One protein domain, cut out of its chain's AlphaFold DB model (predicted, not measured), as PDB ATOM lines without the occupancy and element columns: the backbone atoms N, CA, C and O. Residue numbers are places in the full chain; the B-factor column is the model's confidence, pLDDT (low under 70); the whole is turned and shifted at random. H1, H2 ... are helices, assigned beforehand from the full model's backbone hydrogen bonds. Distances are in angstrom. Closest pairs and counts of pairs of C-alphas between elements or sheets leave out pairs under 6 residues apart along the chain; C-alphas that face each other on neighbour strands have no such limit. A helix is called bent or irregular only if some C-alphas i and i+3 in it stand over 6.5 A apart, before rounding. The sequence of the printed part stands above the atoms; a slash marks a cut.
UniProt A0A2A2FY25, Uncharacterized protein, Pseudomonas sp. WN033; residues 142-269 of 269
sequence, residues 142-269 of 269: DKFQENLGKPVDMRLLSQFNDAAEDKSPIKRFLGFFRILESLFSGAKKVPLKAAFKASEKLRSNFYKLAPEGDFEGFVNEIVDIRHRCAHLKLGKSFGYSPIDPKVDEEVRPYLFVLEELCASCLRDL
ATOM      1  N   ASP A 142      25.238  11.722  25.640       79.38
ATOM      2  CA  ASP A 142      26.373  11.764  24.727       79.38
ATOM      3  C   ASP A 142      27.570  11.070  25.381       79.38
ATOM      4  O   ASP A 142      28.132  10.135  24.807       79.38
ATOM      5  N   LYS A 143      27.860  11.377  26.654       74.12
ATOM      6  CA  LYS A 143      28.858  10.621  27.429       74.12
ATOM      7  C   LYS A 143      28.494   9.150  27.592       74.12
ATOM      8  O   LYS A 143      29.386   8.301  27.621       74.12
ATOM      9  N   PHE A 144      27.216   8.810  27.740       76.50
ATOM     10  CA  PHE A 144      26.808   7.405  27.808       76.50
ATOM     11  C   PHE A 144      27.114   6.672  26.492       76.50
ATOM     12  O   PHE A 144      27.671   5.573  26.515       76.50
ATOM     13  N   GLN A 145      26.828   7.302  25.349       77.06
ATOM     14  CA  GLN A 145      27.140   6.765  24.021       77.06
ATOM     15  C   GLN A 145      28.645   6.642  23.763       77.06
ATOM     16  O   GLN A 145      29.082   5.617  23.243       77.06
ATOM     17  N   GLU A 146      29.450   7.611  24.193       77.31
ATOM     18  CA  GLU A 146      30.916   7.539  24.100       77.31
ATOM     19  C   GLU A 146      31.512   6.362  24.891       77.31
ATOM     20  O   GLU A 146      32.559   5.822  24.527       77.31
ATOM     21  N   ASN A 147      30.851   5.946  25.975       70.00
ATOM     22  CA  ASN A 147      31.332   4.876  26.848       70.00
ATOM     23  C   ASN A 147      30.719   3.496  26.542       70.00
ATOM     24  O   ASN A 147      31.251   2.495  27.014       70.00
ATOM     25  N   LEU A 148      29.668   3.414  25.714       69.75
ATOM     26  CA  LEU A 148      28.957   2.171  25.360       69.75
ATOM     27  C   LEU A 148      29.849   1.099  24.697       69.75
ATOM     28  O   LEU A 148      29.516  -0.082  24.730       69.75
ATOM     29  N   GLY A 149      30.978   1.500  24.104       65.50
ATOM     30  CA  GLY A 149      31.939   0.600  23.455       65.50
ATOM     31  C   GLY A 149      33.163   0.228  24.297       65.50
ATOM     32  O   GLY A 149      33.991  -0.555  23.829       65.50
ATOM     33  N   LYS A 150      33.319   0.787  25.504       72.75
ATOM     34  CA  LYS A 150      34.493   0.522  26.345       72.75
ATOM     35  C   LYS A 150      34.280  -0.740  27.186       72.75
ATOM     36  O   LYS A 150      33.198  -0.920  27.746       72.75
ATOM     37  N   PRO A 151      35.284  -1.625  27.303       70.25
ATOM     38  CA  PRO A 151      35.194  -2.766  28.201       70.25
ATOM     39  C   PRO A 151      35.130  -2.278  29.653       70.25
ATOM     40  O   PRO A 151      36.066  -1.667  30.155       70.25
ATOM     41  N   VAL A 152      34.028  -2.571  30.345       72.69
ATOM     42  CA  VAL A 152      33.860  -2.248  31.768       72.69
ATOM     43  C   VAL A 152      33.979  -3.522  32.598       72.69
ATOM     44  O   VAL A 152      33.277  -4.504  32.345       72.69
ATOM     45  N   ASP A 153      34.835  -3.513  33.626       82.12
ATOM     46  CA  ASP A 153      34.826  -4.566  34.648       82.12
ATOM     47  C   ASP A 153      33.539  -4.429  35.481       82.12
ATOM     48  O   ASP A 153      33.466  -3.656  36.439       82.12
ATOM     49  N   MET A 154      32.508  -5.191  35.104       81.25
ATOM     50  CA  MET A 154      31.190  -5.178  35.751       81.25
ATOM     51  C   MET A 154      31.254  -5.505  37.247       81.25
ATOM     52  O   MET A 154      30.417  -5.031  38.014       81.25
ATOM     53  N   ARG A 155      32.254  -6.277  37.691       87.81
ATOM     54  CA  ARG A 155      32.448  -6.561  39.116       87.81
ATOM     55  C   ARG A 155      32.917  -5.306  39.843       87.81
ATOM     56  O   ARG A 155      32.400  -5.020  40.918       87.81
ATOM     57  N   LEU A 156      33.878  -4.565  39.290       88.12
ATOM     58  CA  LEU A 156      34.341  -3.314  39.900       88.12
ATOM     59  C   LEU A 156      33.284  -2.209  39.828       88.12
ATOM     60  O   LEU A 156      33.148  -1.455  40.785       88.12
ATOM     61  N   LEU A 157      32.501  -2.156  38.748       85.06
ATOM     62  CA  LEU A 157      31.374  -1.231  38.635       85.06
ATOM     63  C   LEU A 157      30.302  -1.509  39.701       85.06
ATOM     64  O   LEU A 157      29.849  -0.582  40.362       85.06
ATOM     65  N   SER A 158      29.935  -2.778  39.914       84.69
ATOM     66  CA  SER A 158      29.011  -3.154  40.994       84.69
ATOM     67  C   SER A 158      29.562  -2.747  42.360       84.69
ATOM     68  O   SER A 158      28.850  -2.131  43.140       84.69
ATOM     69  N   GLN A 159      30.847  -3.015  42.625       86.94
ATOM     70  CA  GLN A 159      31.495  -2.618  43.882       86.94
ATOM     71  C   GLN A 159      31.506  -1.102  44.087       86.94
ATOM     72  O   GLN A 159      31.372  -0.645  45.220       86.94
ATOM     73  N   PHE A 160      31.677  -0.332  43.009       90.19
ATOM     74  CA  PHE A 160      31.615   1.124  43.052       90.19
ATOM     75  C   PHE A 160      30.220   1.602  43.457       90.19
ATOM     76  O   PHE A 160      30.098   2.379  44.399       90.19
ATOM     77  N   ASN A 161      29.181   1.097  42.791       84.12
ATOM     78  CA  ASN A 161      27.797   1.478  43.071       84.12
ATOM     79  C   ASN A 161      27.377   1.076  44.493       84.12
ATOM     80  O   ASN A 161      26.852   1.909  45.227       84.12
ATOM     81  N   ASP A 162      27.699  -0.150  44.923       84.50
ATOM     82  CA  ASP A 162      27.415  -0.627  46.284       84.50
ATOM     83  C   ASP A 162      28.092   0.260  47.345       84.50
ATOM     84  O   ASP A 162      27.510   0.565  48.386       84.50
ATOM     85  N   ALA A 163      29.334   0.691  47.089       89.19
ATOM     86  CA  ALA A 163      30.062   1.584  47.983       89.19
ATOM     87  C   ALA A 163      29.478   3.002  47.987       89.19
ATOM     88  O   ALA A 163      29.433   3.618  49.046       89.19
ATOM     89  N   ALA A 164      29.027   3.523  46.846       86.69
ATOM     90  CA  ALA A 164      28.423   4.851  46.752       86.69
ATOM     91  C   ALA A 164      27.066   4.938  47.479       86.69
ATOM     92  O   ALA A 164      26.743   5.976  48.056       86.69
ATOM     93  N   GLU A 165      26.300   3.844  47.505       84.25
ATOM     94  CA  GLU A 165      24.997   3.772  48.180       84.25
ATOM     95  C   GLU A 165      25.085   3.556  49.707       84.25
ATOM     96  O   GLU A 165      24.108   3.796  50.428       84.25
ATOM     97  N   ASP A 166      26.233   3.116  50.239       83.69
ATOM     98  CA  ASP A 166      26.375   2.832  51.672       83.69
ATOM     99  C   ASP A 166      26.348   4.122  52.518       83.69
ATOM    100  O   ASP A 166      26.961   5.140  52.200       83.69
ATOM    101  N   LYS A 167      25.656   4.083  53.660       79.25
ATOM    102  CA  LYS A 167      25.527   5.232  54.575       79.25
ATOM    103  C   LYS A 167      26.707   5.380  55.537       79.25
ATOM    104  O   LYS A 167      26.854   6.429  56.159       79.25
ATOM    105  N   SER A 168      27.520   4.341  55.714       80.44
ATOM    106  CA  SER A 168      28.642   4.325  56.653       80.44
ATOM    107  C   SER A 168      29.914   4.875  55.999       80.44
ATOM    108  O   SER A 168      30.420   4.250  55.064       80.44
ATOM    109  N   PRO A 169      30.516   5.961  56.528       84.44
ATOM    110  CA  PRO A 169      31.770   6.508  56.003       84.44
ATOM    111  C   PRO A 169      32.893   5.466  55.910       84.44
ATOM    112  O   PRO A 169      33.594   5.400  54.906       84.44
ATOM    113  N   ILE A 170      33.015   4.593  56.915       85.56
ATOM    114  CA  ILE A 170      34.016   3.515  56.938       85.56
ATOM    115  C   ILE A 170      33.778   2.520  55.796       85.56
ATOM    116  O   ILE A 170      34.724   2.124  55.117       85.56
ATOM    117  N   LYS A 171      32.527   2.098  55.576       85.56
ATOM    118  CA  LYS A 171      32.217   1.123  54.522       85.56
ATOM    119  C   LYS A 171      32.405   1.716  53.131       85.56
ATOM    120  O   LYS A 171      33.008   1.046  52.297       85.56
ATOM    121  N   ARG A 172      31.982   2.969  52.915       90.00
ATOM    122  CA  ARG A 172      32.262   3.715  51.677       90.00
ATOM    123  C   ARG A 172      33.765   3.761  51.404       90.00
ATOM    124  O   ARG A 172      34.216   3.338  50.344       90.00
ATOM    125  N   PHE A 173      34.544   4.185  52.402       92.50
ATOM    126  CA  PHE A 173      36.001   4.284  52.310       92.50
ATOM    127  C   PHE A 173      36.643   2.941  51.947       92.50
ATOM    128  O   PHE A 173      37.405   2.857  50.987       92.50
ATOM    129  N   LEU A 174      36.314   1.872  52.681       91.25
ATOM    130  CA  LEU A 174      36.844   0.531  52.420       91.25
ATOM    131  C   LEU A 174      36.413  -0.007  51.049       91.25
ATOM    132  O   LEU A 174      37.203  -0.686  50.391       91.25
ATOM    133  N   GLY A 175      35.187   0.298  50.618       91.62
ATOM    134  CA  GLY A 175      34.656  -0.056  49.303       91.62
ATOM    135  C   GLY A 175      35.469   0.574  48.175       91.62
ATOM    136  O   GLY A 175      36.036  -0.149  47.356       91.62
ATOM    137  N   PHE A 176      35.619   1.901  48.186       94.19
ATOM    138  CA  PHE A 176      36.431   2.620  47.200       94.19
ATOM    139  C   PHE A 176      37.902   2.198  47.248       94.19
ATOM    140  O   PHE A 176      38.506   1.897  46.218       94.19
ATOM    141  N   PHE A 177      38.482   2.064  48.443       93.56
ATOM    142  CA  PHE A 177      39.867   1.620  48.583       93.56
ATOM    143  C   PHE A 177      40.095   0.239  47.951       93.56
ATOM    144  O   PHE A 177      41.087   0.025  47.255       93.56
ATOM    145  N   ARG A 178      39.168  -0.708  48.149       91.56
ATOM    146  CA  ARG A 178      39.255  -2.062  47.579       91.56
ATOM    147  C   ARG A 178      39.248  -2.062  46.047       91.56
ATOM    148  O   ARG A 178      39.865  -2.942  45.436       91.56
ATOM    149  N   ILE A 179      38.574  -1.098  45.422       91.81
ATOM    150  CA  ILE A 179      38.581  -0.923  43.965       91.81
ATOM    151  C   ILE A 179      39.980  -0.512  43.504       91.81
ATOM    152  O   ILE A 179      40.544  -1.171  42.630       91.81
ATOM    153  N   LEU A 180      40.591   0.490  44.144       91.94
ATOM    154  CA  LEU A 180      41.974   0.892  43.848       91.94
ATOM    155  C   LEU A 180      42.969  -0.249  44.099       91.94
ATOM    156  O   LEU A 180      43.854  -0.492  43.280       91.94
ATOM    157  N   GLU A 181      42.799  -0.994  45.193       90.75
ATOM    158  CA  GLU A 181      43.606  -2.180  45.502       90.75
ATOM    159  C   GLU A 181      43.504  -3.220  44.375       90.75
ATOM    160  O   GLU A 181      44.526  -3.709  43.890       90.75
ATOM    161  N   SER A 182      42.292  -3.488  43.881       89.56
ATOM    162  CA  SER A 182      42.057  -4.420  42.772       89.56
ATOM    163  C   SER A 182      42.687  -3.952  41.455       89.56
ATOM    164  O   SER A 182      43.177  -4.782  40.693       89.56
ATOM    165  N   LEU A 183      42.672  -2.644  41.186       88.38
ATOM    166  CA  LEU A 183      43.201  -2.058  39.952       88.38
ATOM    167  C   LEU A 183      44.732  -1.972  39.935       88.38
ATOM    168  O   LEU A 183      45.342  -2.170  38.886       88.38
ATOM    169  N   PHE A 184      45.358  -1.670  41.077       88.00
ATOM    170  CA  PHE A 184      46.755  -1.219  41.108       88.00
ATOM    171  C   PHE A 184      47.692  -2.069  41.968       88.00
ATOM    172  O   PHE A 184      48.905  -1.987  41.789       88.00
ATOM    173  N   SER A 185      47.183  -2.906  42.877       77.81
ATOM    174  CA  SER A 185      48.047  -3.785  43.681       77.81
ATOM    175  C   SER A 185      48.412  -5.081  42.949       77.81
ATOM    176  O   SER A 185      49.505  -5.617  43.147       77.81
ATOM    177  N   GLY A 186      47.522  -5.596  42.092       63.88
ATOM    178  CA  GLY A 186      47.706  -6.877  41.402       63.88
ATOM    179  C   GLY A 186      47.984  -8.068  42.342       63.88
ATOM    180  O   GLY A 186      47.899  -7.974  43.562       63.88
ATOM    181  N   ALA A 187      48.348  -9.224  41.774       56.81
ATOM    182  CA  ALA A 187      48.635 -10.459  42.524       56.81
ATOM    183  C   ALA A 187      50.047 -10.516  43.161       56.81
ATOM    184  O   ALA A 187      50.466 -11.567  43.652       56.81
ATOM    185  N   LYS A 188      50.830  -9.428  43.116       57.50
ATOM    186  CA  LYS A 188      52.218  -9.412  43.610       57.50
ATOM    187  C   LYS A 188      52.267  -8.983  45.081       57.50
ATOM    188  O   LYS A 188      51.569  -8.065  45.485       57.50
ATOM    189  N   LYS A 189      53.156  -9.605  45.870       68.81
ATOM    190  CA  LYS A 189      53.429  -9.291  47.294       68.81
ATOM    191  C   LYS A 189      54.171  -7.950  47.489       68.81
ATOM    192  O   LYS A 189      55.163  -7.895  48.211       68.81
ATOM    193  N   VAL A 190      53.754  -6.887  46.808       81.25
ATOM    194  CA  VAL A 190      54.326  -5.544  46.983       81.25
ATOM    195  C   VAL A 190      53.503  -4.802  48.043       81.25
ATOM    196  O   VAL A 190      52.279  -4.922  48.032       81.25
ATOM    197  N   PRO A 191      54.123  -4.048  48.971       88.62
ATOM    198  CA  PRO A 191      53.379  -3.216  49.914       88.62
ATOM    199  C   PRO A 191      52.452  -2.222  49.197       88.62
ATOM    200  O   PRO A 191      52.877  -1.577  48.239       88.62
ATOM    201  N   LEU A 192      51.221  -2.046  49.697       89.31
ATOM    202  CA  LEU A 192      50.188  -1.208  49.062       89.31
ATOM    203  C   LEU A 192      50.666   0.217  48.760       89.31
ATOM    204  O   LEU A 192      50.485   0.693  47.641       89.31
ATOM    205  N   LYS A 193      51.351   0.866  49.715       93.50
ATOM    206  CA  LYS A 193      51.932   2.205  49.510       93.50
ATOM    207  C   LYS A 193      52.854   2.229  48.291       93.50
ATOM    208  O   LYS A 193      52.725   3.101  47.445       93.50
ATOM    209  N   ALA A 194      53.753   1.253  48.168       90.81
ATOM    210  CA  ALA A 194      54.690   1.187  47.049       90.81
ATOM    211  C   ALA A 194      53.979   0.906  45.715       90.81
ATOM    212  O   ALA A 194      54.306   1.534  44.711       90.81
ATOM    213  N   ALA A 195      52.987   0.010  45.709       90.94
ATOM    214  CA  ALA A 195      52.212  -0.302  44.510       90.94
ATOM    215  C   ALA A 195      51.435   0.921  43.989       90.94
ATOM    216  O   ALA A 195      51.481   1.222  42.799       90.94
ATOM    217  N   PHE A 196      50.776   1.667  44.879       93.38
ATOM    218  CA  PHE A 196      50.015   2.862  44.504       93.38
ATOM    219  C   PHE A 196      50.926   3.994  44.025       93.38
ATOM    220  O   PHE A 196      50.654   4.592  42.986       93.38
ATOM    221  N   LYS A 197      52.044   4.240  44.717       93.81
ATOM    222  CA  LYS A 197      53.021   5.277  44.342       93.81
ATOM    223  C   LYS A 197      53.673   5.024  42.984       93.81
ATOM    224  O   LYS A 197      53.988   5.969  42.266       93.81
ATOM    225  N   ALA A 198      53.848   3.755  42.618       91.19
ATOM    226  CA  ALA A 198      54.398   3.356  41.325       91.19
ATOM    227  C   ALA A 198      53.395   3.469  40.159       91.19
ATOM    228  O   ALA A 198      53.796   3.352  39.003       91.19
ATOM    229  N   SER A 199      52.102   3.675  40.431       91.25
ATOM    230  CA  SER A 199      51.077   3.754  39.391       91.25
ATOM    231  C   SER A 199      51.013   5.151  38.770       91.25
ATOM    232  O   SER A 199      50.406   6.070  39.324       91.25
ATOM    233  N   GLU A 200      51.584   5.304  37.570       91.19
ATOM    234  CA  GLU A 200      51.479   6.542  36.780       91.19
ATOM    235  C   GLU A 200      50.021   6.907  36.469       91.19
ATOM    236  O   GLU A 200      49.660   8.082  36.502       91.19
ATOM    237  N   LYS A 201      49.159   5.905  36.234       90.19
ATOM    238  CA  LYS A 201      47.724   6.119  35.982       90.19
ATOM    239  C   LYS A 201      47.030   6.721  37.203       90.19
ATOM    240  O   LYS A 201      46.306   7.705  37.073       90.19
ATOM    241  N   LEU A 202      47.275   6.153  38.387       92.06
ATOM    242  CA  LEU A 202      46.705   6.651  39.640       92.06
ATOM    243  C   LEU A 202      47.175   8.082  39.918       92.06
ATOM    244  O   LEU A 202      46.366   8.947  40.245       92.06
ATOM    245  N   ARG A 203      48.471   8.341  39.711       94.44
ATOM    246  CA  ARG A 203      49.077   9.665  39.866       94.44
ATOM    247  C   ARG A 203      48.482  10.690  38.898       94.44
ATOM    248  O   ARG A 203      48.126  11.787  39.315       94.44
ATOM    249  N   SER A 204      48.341  10.340  37.618       93.25
ATOM    250  CA  SER A 204      47.743  11.220  36.608       93.25
ATOM    251  C   SER A 204      46.300  11.580  36.958       93.25
ATOM    252  O   SER A 204      45.938  12.756  36.933       93.25
ATOM    253  N   ASN A 205      45.486  10.593  37.341       91.44
ATOM    254  CA  ASN A 205      44.090  10.836  37.699       91.44
ATOM    255  C   ASN A 205      43.949  11.620  39.008       91.44
ATOM    256  O   ASN A 205      43.047  12.447  39.108       91.44
ATOM    257  N   PHE A 206      44.875  11.455  39.958       93.38
ATOM    258  CA  PHE A 206      44.939  12.301  41.149       93.38
ATOM    259  C   PHE A 206      45.195  13.768  40.792       93.38
ATOM    260  O   PHE A 206      44.424  14.627  41.200       93.38
ATOM    261  N   TYR A 207      46.208  14.068  39.974       92.94
ATOM    262  CA  TYR A 207      46.522  15.456  39.610       92.94
ATOM    263  C   TYR A 207      45.465  16.120  38.716       92.94
ATOM    264  O   TYR A 207      45.368  17.342  38.705       92.94
ATOM    265  N   LYS A 208      44.633  15.352  38.000       89.38
ATOM    266  CA  LYS A 208      43.445  15.908  37.324       89.38
ATOM    267  C   LYS A 208      42.397  16.415  38.323       89.38
ATOM    268  O   LYS A 208      41.702  17.378  38.020       89.38
ATOM    269  N   LEU A 209      42.272  15.758  39.478       86.88
ATOM    270  CA  LEU A 209      41.309  16.107  40.529       86.88
ATOM    271  C   LEU A 209      41.865  17.159  41.499       86.88
ATOM    272  O   LEU A 209      41.145  18.065  41.903       86.88
ATOM    273  N   ALA A 210      43.144  17.047  41.854       87.19
ATOM    274  CA  ALA A 210      43.848  17.933  42.773       87.19
ATOM    275  C   ALA A 210      45.218  18.334  42.185       87.19
ATOM    276  O   ALA A 210      46.240  17.756  42.563       87.19
ATOM    277  N   PRO A 211      45.270  19.319  41.263       87.75
ATOM    278  CA  PRO A 211      46.502  19.703  40.561       87.75
ATOM    279  C   PRO A 211      47.652  20.135  41.475       87.75
ATOM    280  O   PRO A 211      48.812  19.872  41.165       87.75
ATOM    281  N   GLU A 212      47.335  20.757  42.611       89.94
ATOM    282  CA  GLU A 212      48.316  21.210  43.609       89.94
ATOM    283  C   GLU A 212      48.494  20.224  44.779       89.94
ATOM    284  O   GLU A 212      49.189  20.520  45.749       89.94
ATOM    285  N   GLY A 213      47.850  19.054  44.725       86.50
ATOM    286  CA  GLY A 213      47.850  18.092  45.826       86.50
ATOM    287  C   GLY A 213      49.161  17.310  45.967       86.50
ATOM    288  O   GLY A 213      49.834  16.993  44.987       86.50
ATOM    289  N   ASP A 214      49.493  16.903  47.193       93.06
ATOM    290  CA  ASP A 214      50.578  15.947  47.439       93.06
ATOM    291  C   ASP A 214      50.084  14.503  47.258       93.06
ATOM    292  O   ASP A 214      49.474  13.911  48.153       93.06
ATOM    293  N   PHE A 215      50.369  13.921  46.091       94.56
ATOM    294  CA  PHE A 215      50.018  12.534  45.780       94.56
ATOM    295  C   PHE A 215      50.674  11.529  46.736       94.56
ATOM    296  O   PHE A 215      50.051  10.550  47.150       94.56
ATOM    297  N   GLU A 216      51.936  11.752  47.099       95.12
ATOM    298  CA  GLU A 216      52.697  10.815  47.922       95.12
ATOM    299  C   GLU A 216      52.203  10.830  49.370       95.12
ATOM    300  O   GLU A 216      52.088   9.764  49.988       95.12
ATOM    301  N   GLY A 217      51.894  12.017  49.899       93.31
ATOM    302  CA  GLY A 217      51.221  12.209  51.180       93.31
ATOM    303  C   GLY A 217      49.836  11.570  51.194       93.31
ATOM    304  O   GLY A 217      49.561  10.739  52.059       93.31
ATOM    305  N   PHE A 218      49.018  11.843  50.173       93.81
ATOM    306  CA  PHE A 218      47.685  11.253  50.026       93.81
ATOM    307  C   PHE A 218      47.719   9.721  50.071       93.81
ATOM    308  O   PHE A 218      46.990   9.119  50.857       93.81
ATOM    309  N   VAL A 219      48.599   9.077  49.290       94.94
ATOM    310  CA  VAL A 219      48.720   7.608  49.280       94.94
ATOM    311  C   VAL A 219      49.114   7.059  50.653       94.94
ATOM    312  O   VAL A 219      48.619   6.004  51.053       94.94
ATOM    313  N   ASN A 220      50.003   7.740  51.380       94.12
ATOM    314  CA  ASN A 220      50.392   7.286  52.715       94.12
ATOM    315  C   ASN A 220      49.196   7.312  53.666       94.12
ATOM    316  O   ASN A 220      48.930   6.290  54.303       94.12
ATOM    317  N   GLU A 221      48.463   8.425  53.683       92.00
ATOM    318  CA  GLU A 221      47.307   8.623  54.557       92.00
ATOM    319  C   GLU A 221      46.197   7.615  54.274       92.00
ATOM    320  O   GLU A 221      45.782   6.893  55.179       92.00
ATOM    321  N   ILE A 222      45.761   7.457  53.018       92.62
ATOM    322  CA  ILE A 222      44.649   6.541  52.717       92.62
ATOM    323  C   ILE A 222      44.988   5.080  53.044       92.62
ATOM    324  O   ILE A 222      44.111   4.317  53.448       92.62
ATOM    325  N   VAL A 223      46.251   4.665  52.897       92.38
ATOM    326  CA  VAL A 223      46.670   3.301  53.251       92.38
ATOM    327  C   VAL A 223      46.685   3.129  54.771       92.38
ATOM    328  O   VAL A 223      46.228   2.098  55.271       92.38
ATOM    329  N   ASP A 224      47.152   4.131  55.517       89.56
ATOM    330  CA  ASP A 224      47.172   4.089  56.981       89.56
ATOM    331  C   ASP A 224      45.756   4.116  57.571       89.56
ATOM    332  O   ASP A 224      45.439   3.299  58.442       89.56
ATOM    333  N   ILE A 225      44.873   4.961  57.034       87.81
ATOM    334  CA  ILE A 225      43.444   4.983  57.371       87.81
ATOM    335  C   ILE A 225      42.817   3.624  57.063       87.81
ATOM    336  O   ILE A 225      42.129   3.066  57.914       87.81
ATOM    337  N   ARG A 226      43.103   3.017  55.902       87.94
ATOM    338  CA  ARG A 226      42.599   1.675  55.565       87.94
ATOM    339  C   ARG A 226      43.022   0.633  56.587       87.94
ATOM    340  O   ARG A 226      42.208  -0.216  56.954       87.94
ATOM    341  N   HIS A 227      44.273   0.664  57.040       84.88
ATOM    342  CA  HIS A 227      44.723  -0.231  58.102       84.88
ATOM    343  C   HIS A 227      43.910  -0.013  59.383       84.88
ATOM    344  O   HIS A 227      43.421  -0.991  59.943       84.88
ATOM    345  N   ARG A 228      43.662   1.236  59.792       82.88
ATOM    346  CA  ARG A 228      42.814   1.551  60.956       82.88
ATOM    347  C   ARG A 228      41.358   1.098  60.764       82.88
ATOM    348  O   ARG A 228      40.806   0.433  61.637       82.88
ATOM    349  N   CYS A 229      40.753   1.341  59.604       79.00
ATOM    350  CA  CYS A 229      39.398   0.885  59.272       79.00
ATOM    351  C   CYS A 229      39.259  -0.647  59.257       79.00
ATOM    352  O   CYS A 229      38.199  -1.168  59.597       79.00
ATOM    353  N   ALA A 230      40.311  -1.382  58.877       68.38
ATOM    354  CA  ALA A 230      40.302  -2.846  58.834       68.38
ATOM    355  C   ALA A 230      40.326  -3.505  60.228       68.38
ATOM    356  O   ALA A 230      40.035  -4.697  60.352       68.38
ATOM    357  N   HIS A 231      40.654  -2.753  61.279       63.59
ATOM    358  CA  HIS A 231      40.717  -3.241  62.652       63.59
ATOM    359  C   HIS A 231      39.590  -2.648  63.503       63.59
ATOM    360  O   HIS A 231      39.813  -1.833  64.383       63.59
ATOM    361  N   LEU A 232      38.356  -3.104  63.288       55.91
ATOM    362  CA  LEU A 232      37.247  -2.827  64.208       55.91
ATOM    363  C   LEU A 232      37.502  -3.588  65.532       55.91
ATOM    364  O   LEU A 232      37.174  -4.773  65.624       55.91
ATOM    365  N   LYS A 233      38.140  -2.987  66.549       51.12
ATOM    366  CA  LYS A 233      38.336  -3.645  67.861       51.12
ATOM    367  C   LYS A 233      37.895  -2.799  69.056       51.12
ATOM    368  O   LYS A 233      38.501  -1.793  69.388       51.12
ATOM    369  N   LEU A 234      36.939  -3.363  69.796       46.84
ATOM    370  CA  LEU A 234      36.412  -2.957  71.109       46.84
ATOM    371  C   LEU A 234      37.412  -3.078  72.291       46.84
ATOM    372  O   LEU A 234      36.974  -3.095  73.433       46.84
ATOM    373  N   GLY A 235      38.730  -3.228  72.082       42.59
ATOM    374  CA  GLY A 235      39.611  -3.601  73.211       42.59
ATOM    375  C   GLY A 235      41.110  -3.319  73.124       42.59
ATOM    376  O   GLY A 235      41.825  -3.642  74.066       42.59
ATOM    377  N   LYS A 236      41.623  -2.739  72.036       44.31
ATOM    378  CA  LYS A 236      42.982  -2.170  71.976       44.31
ATOM    379  C   LYS A 236      42.903  -0.928  71.099       44.31
ATOM    380  O   LYS A 236      42.209  -0.989  70.094       44.31
ATOM    381  N   SER A 237      43.585   0.145  71.484       52.38
ATOM    382  CA  SER A 237      43.608   1.502  70.908       52.38
ATOM    383  C   SER A 237      44.128   1.578  69.453       52.38
ATOM    384  O   SER A 237      45.006   2.367  69.119       52.38
ATOM    385  N   PHE A 238      43.612   0.721  68.570       49.59
ATOM    386  CA  PHE A 238      43.963   0.635  67.161       49.59
ATOM    387  C   PHE A 238      42.729   0.292  66.316       49.59
ATOM    388  O   PHE A 238      42.184  -0.809  66.424       49.59
ATOM    389  N   GLY A 239      42.354   1.241  65.456       58.81
ATOM    390  CA  GLY A 239      41.219   1.187  64.536       58.81
ATOM    391  C   GLY A 239      39.985   1.950  65.019       58.81
ATOM    392  O   GLY A 239      39.982   2.469  66.131       58.81
ATOM    393  N   TYR A 240      38.963   2.060  64.166       63.16
ATOM    394  CA  TYR A 240      37.783   2.888  64.447       63.16
ATOM    395  C   TYR A 240      36.626   2.056  64.998       63.16
ATOM    396  O   TYR A 240      36.275   1.008  64.452       63.16
ATOM    397  N   SER A 241      35.969   2.550  66.041       61.47
ATOM    398  CA  SER A 241      34.593   2.143  66.327       61.47
ATOM    399  C   SER A 241      33.650   2.812  65.312       61.47
ATOM    400  O   SER A 241      33.941   3.926  64.877       61.47
ATOM    401  N   PRO A 242      32.493   2.225  64.946       56.91
ATOM    402  CA  PRO A 242      31.492   2.914  64.120       56.91
ATOM    403  C   PRO A 242      31.021   4.271  64.681       56.91
ATOM    404  O   PRO A 242      30.391   5.034  63.954       56.91
ATOM    405  N   ILE A 243      31.299   4.537  65.963       56.19
ATOM    406  CA  ILE A 243      30.969   5.769  66.694       56.19
ATOM    407  C   ILE A 243      32.187   6.645  67.018       56.19
ATOM    408  O   ILE A 243      32.097   7.539  67.852       56.19
ATOM    409  N   ASP A 244      33.354   6.330  66.460       67.25
ATOM    410  CA  ASP A 244      34.582   7.065  66.755       67.25
ATOM    411  C   ASP A 244      34.557   8.436  66.046       67.25
ATOM    412  O   ASP A 244      34.470   8.459  64.814       67.25
ATOM    413  N   PRO A 245      34.639   9.573  66.771       61.25
ATOM    414  CA  PRO A 245      34.673  10.910  66.171       61.25
ATOM    415  C   PRO A 245      35.802  11.085  65.148       61.25
ATOM    416  O   PRO A 245      35.647  11.820  64.173       61.25
ATOM    417  N   LYS A 246      36.899  10.328  65.298       70.88
ATOM    418  CA  LYS A 246      38.012  10.323  64.342       70.88
ATOM    419  C   LYS A 246      37.608   9.817  62.961       70.88
ATOM    420  O   LYS A 246      38.319  10.057  61.997       70.88
ATOM    421  N   VAL A 247      36.466   9.142  62.817       72.06
ATOM    422  CA  VAL A 247      35.924   8.786  61.496       72.06
ATOM    423  C   VAL A 247      35.555  10.044  60.712       72.06
ATOM    424  O   VAL A 247      35.853  10.139  59.522       72.06
ATOM    425  N   ASP A 248      34.926  11.024  61.356       66.94
ATOM    426  CA  ASP A 248      34.541  12.262  60.677       66.94
ATOM    427  C   ASP A 248      35.749  13.171  60.406       66.94
ATOM    428  O   ASP A 248      35.745  13.888  59.407       66.94
ATOM    429  N   GLU A 249      36.799  13.095  61.226       70.81
ATOM    430  CA  GLU A 249      38.028  13.883  61.059       70.81
ATOM    431  C   GLU A 249      39.044  13.243  60.102       70.81
ATOM    432  O   GLU A 249      39.644  13.939  59.291       70.81
ATOM    433  N   GLU A 250      39.236  11.924  60.160       79.38
ATOM    434  CA  GLU A 250      40.294  11.228  59.418       79.38
ATOM    435  C   GLU A 250      39.781  10.461  58.197       79.38
ATOM    436  O   GLU A 250      40.549  10.224  57.276       79.38
ATOM    437  N   VAL A 251      38.509  10.045  58.150       83.06
ATOM    438  CA  VAL A 251      37.984   9.229  57.034       83.06
ATOM    439  C   VAL A 251      37.180  10.085  56.066       83.06
ATOM    440  O   VAL A 251      37.411  10.051  54.854       83.06
ATOM    441  N   ARG A 252      36.228  10.866  56.589       82.69
ATOM    442  CA  ARG A 252      35.289  11.647  55.773       82.69
ATOM    443  C   ARG A 252      35.975  12.614  54.791       82.69
ATOM    444  O   ARG A 252      35.496  12.666  53.655       82.69
ATOM    445  N   PRO A 253      37.082  13.312  55.127       86.44
ATOM    446  CA  PRO A 253      37.730  14.232  54.185       86.44
ATOM    447  C   PRO A 253      38.245  13.562  52.906       86.44
ATOM    448  O   PRO A 253      38.306  14.198  51.856       86.44
ATOM    449  N   TYR A 254      38.576  12.270  52.964       87.31
ATOM    450  CA  TYR A 254      39.134  11.540  51.824       87.31
ATOM    451  C   TYR A 254      38.073  10.862  50.956       87.31
ATOM    452  O   TYR A 254      38.401  10.419  49.857       87.31
ATOM    453  N   LEU A 255      36.817  10.771  51.413       86.94
ATOM    454  CA  LEU A 255      35.766  10.030  50.708       86.94
ATOM    455  C   LEU A 255      35.507  10.570  49.306       86.94
ATOM    456  O   LEU A 255      35.492   9.791  48.360       86.94
ATOM    457  N   PHE A 256      35.347  11.887  49.178       85.56
ATOM    458  CA  PHE A 256      35.081  12.519  47.888       85.56
ATOM    459  C   PHE A 256      36.224  12.269  46.897       85.56
ATOM    460  O   PHE A 256      35.999  11.825  45.776       85.56
ATOM    461  N   VAL A 257      37.467  12.484  47.342       88.75
ATOM    462  CA  VAL A 257      38.649  12.276  46.498       88.75
ATOM    463  C   VAL A 257      38.763  10.807  46.090       88.75
ATOM    464  O   VAL A 257      39.015  10.527  44.926       88.75
ATOM    465  N   LEU A 258      38.550   9.863  47.013       90.75
ATOM    466  CA  LEU A 258      38.593   8.427  46.718       90.75
ATOM    467  C   LEU A 258      37.508   7.987  45.735       90.75
ATOM    468  O   LEU A 258      37.797   7.191  44.840       90.75
ATOM    469  N   GLU A 259      36.287   8.488  45.892       92.69
ATOM    470  CA  GLU A 259      35.159   8.202  45.007       92.69
ATOM    471  C   GLU A 259      35.443   8.680  43.579       92.69
ATOM    472  O   GLU A 259      35.406   7.881  42.639       92.69
ATOM    473  N   GLU A 260      35.841   9.942  43.414       89.56
ATOM    474  CA  GLU A 260      36.170  10.514  42.104       89.56
ATOM    475  C   GLU A 260      37.384   9.833  41.459       89.56
ATOM    476  O   GLU A 260      37.394   9.556  40.255       89.56
ATOM    477  N   LEU A 261      38.402   9.493  42.255       90.69
ATOM    478  CA  LEU A 261      39.583   8.779  41.773       90.69
ATOM    479  C   LEU A 261      39.209   7.379  41.266       90.69
ATOM    480  O   LEU A 261      39.657   6.977  40.191       90.69
ATOM    481  N   CYS A 262      38.353   6.653  41.994       91.12
ATOM    482  CA  CYS A 262      37.834   5.356  41.559       91.12
ATOM    483  C   CYS A 262      37.030   5.486  40.265       91.12
ATOM    484  O   CYS A 262      37.301   4.761  39.307       91.12
ATOM    485  N   ALA A 263      36.083   6.427  40.211       87.56
ATOM    486  CA  ALA A 263      35.255   6.662  39.032       87.56
ATOM    487  C   ALA A 263      36.113   6.982  37.798       87.56
ATOM    488  O   ALA A 263      35.914   6.401  36.730       87.56
ATOM    489  N   SER A 264      37.111   7.853  37.954       87.12
ATOM    490  CA  SER A 264      38.061   8.217  36.902       87.12
ATOM    491  C   SER A 264      38.881   7.010  36.430       87.12
ATOM    492  O   SER A 264      38.932   6.706  35.239       87.12
ATOM    493  N   CYS A 265      39.456   6.237  37.357       87.38
ATOM    494  CA  CYS A 265      40.249   5.058  37.011       87.38
ATOM    495  C   CYS A 265      39.441   3.940  36.333       87.38
ATOM    496  O   CYS A 265      40.027   3.226  35.515       87.38
ATOM    497  N   LEU A 266      38.146   3.800  36.655       84.44
ATOM    498  CA  LEU A 266      37.224   2.854  36.018       84.44
ATOM    499  C   LEU A 266      36.779   3.302  34.617       84.44
ATOM    500  O   LEU A 266      36.606   2.456  33.747       84.44
ATOM    501  N   ARG A 267      36.603   4.610  34.384       77.81
ATOM    502  CA  ARG A 267      36.244   5.169  33.061       77.81
ATOM    503  C   ARG A 267      37.403   5.143  32.061       77.81
ATOM    504  O   ARG A 267      37.166   5.108  30.854       77.81
ATOM    505  N   ASP A 268      38.631   5.159  32.575       69.12
ATOM    506  CA  ASP A 268      39.876   5.084  31.807       69.12
ATOM    507  C   ASP A 268      40.368   3.631  31.597       69.12
ATOM    508  O   ASP A 268      41.553   3.434  31.305       69.12
ATOM    509  N   LEU A 269      39.547   2.603  31.871       58.50
ATOM    510  CA  LEU A 269      39.892   1.185  31.654       58.50
ATOM    511  C   LEU A 269      39.891   0.786  30.173       58.50
ATOM    512  O   LEU A 269      39.012   1.256  29.417       58.50
TER     513      LEU A 269
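AT A GLANCE: This is residues 142 to 269 of the 269 residues of an uncharacterized protein of Pseudomonas sp. WN033 (UniProt A0A2A2FY25). A small three-helix bundle of H2, H3 and the arm H7b has H3 in the middle of the whole, while H5 crosses H7b and H6 meets H3 near its last residues, 226 to 229, at a steep tilt, with short H4 beside H6. Short H1 lies at one end of the long axis and the loop of residues 231 to 245 reaches to the other. The printed part has 128 residues with seven named helices, H1 to H7 in chain order, and no named strand: the class is all helix. It is compact, with a radius of gyration of the C-alphas of 15.2 A, yet elongated in outline, spanning 51 by 31 by 30 A.

IN THESE COORDINATES: H1 is residues 142 to 147, beginning at C-alpha 142 at (26.373, 11.764, 24.727). H2, residues 154 to 165, is 16.5 A long, and H3, residues 169 to 184, is 22.5 A. H4 is residues 192 to 197, H5 residues 200 to 209, 14.5 A long, and H6 residues 215 to 230, 22.4 A, beginning at (50.018, 12.534, 45.780). H7, residues 246 to 267, was assigned as one helix by its hydrogen bonds but is bent: C-alphas 253 and 256 are 7.0 A apart. Its arms are H7a, residues 246 to 253, 10.9 A, itself irregular with C-alphas 250 and 253 6.6 A apart, and H7b, residues 256 to 267, 16.6 A, ending at C-alpha 267 at (36.244, 5.169, 33.061).

HOW THE PARTS SIT: H2 and H3 form a helical hairpin at a shallow tilt of 21 degrees, opposite ways; their closest C-alphas, of Ala 163 and Arg 172, are 4.8 A apart. H7b touches H3, closest at Phe 176 and Glu 259 with C-alphas 6.1 A apart, at a tilt of 35.0 degrees, only just steep. H5 touches H7b, the closest C-alphas being those of Asn 205 and Leu 261, 6.4 A apart, at a steep tilt of 54 degrees. H6 touches H3 with residues 226 to 229 alone; the closest C-alphas, of Ile 170 and Cys 229, are 6.4 A apart. H4 touches H6, the closest C-alphas, of Lys 193 and Asn 220, being 6.2 A apart. H7a touches H3, with the closest C-alphas, of Pro 169 and Arg 252, 6.2 A apart. H1 touches no helix. Every O i to N i+4 pair is within hydrogen-bond range in H1 to H6 and H7b, but 2 of 4 in H7a.

THE WHOLE: The C-alphas farthest apart, of Asp 142 and Gly 235, are 52.6 A apart. The printed part has no cut, and the link from H6 to H7 is long, with 15 residues. The mean pLDDT of the printed part is 81.4, and 25 residues are under 70, among them residues 230 to 245.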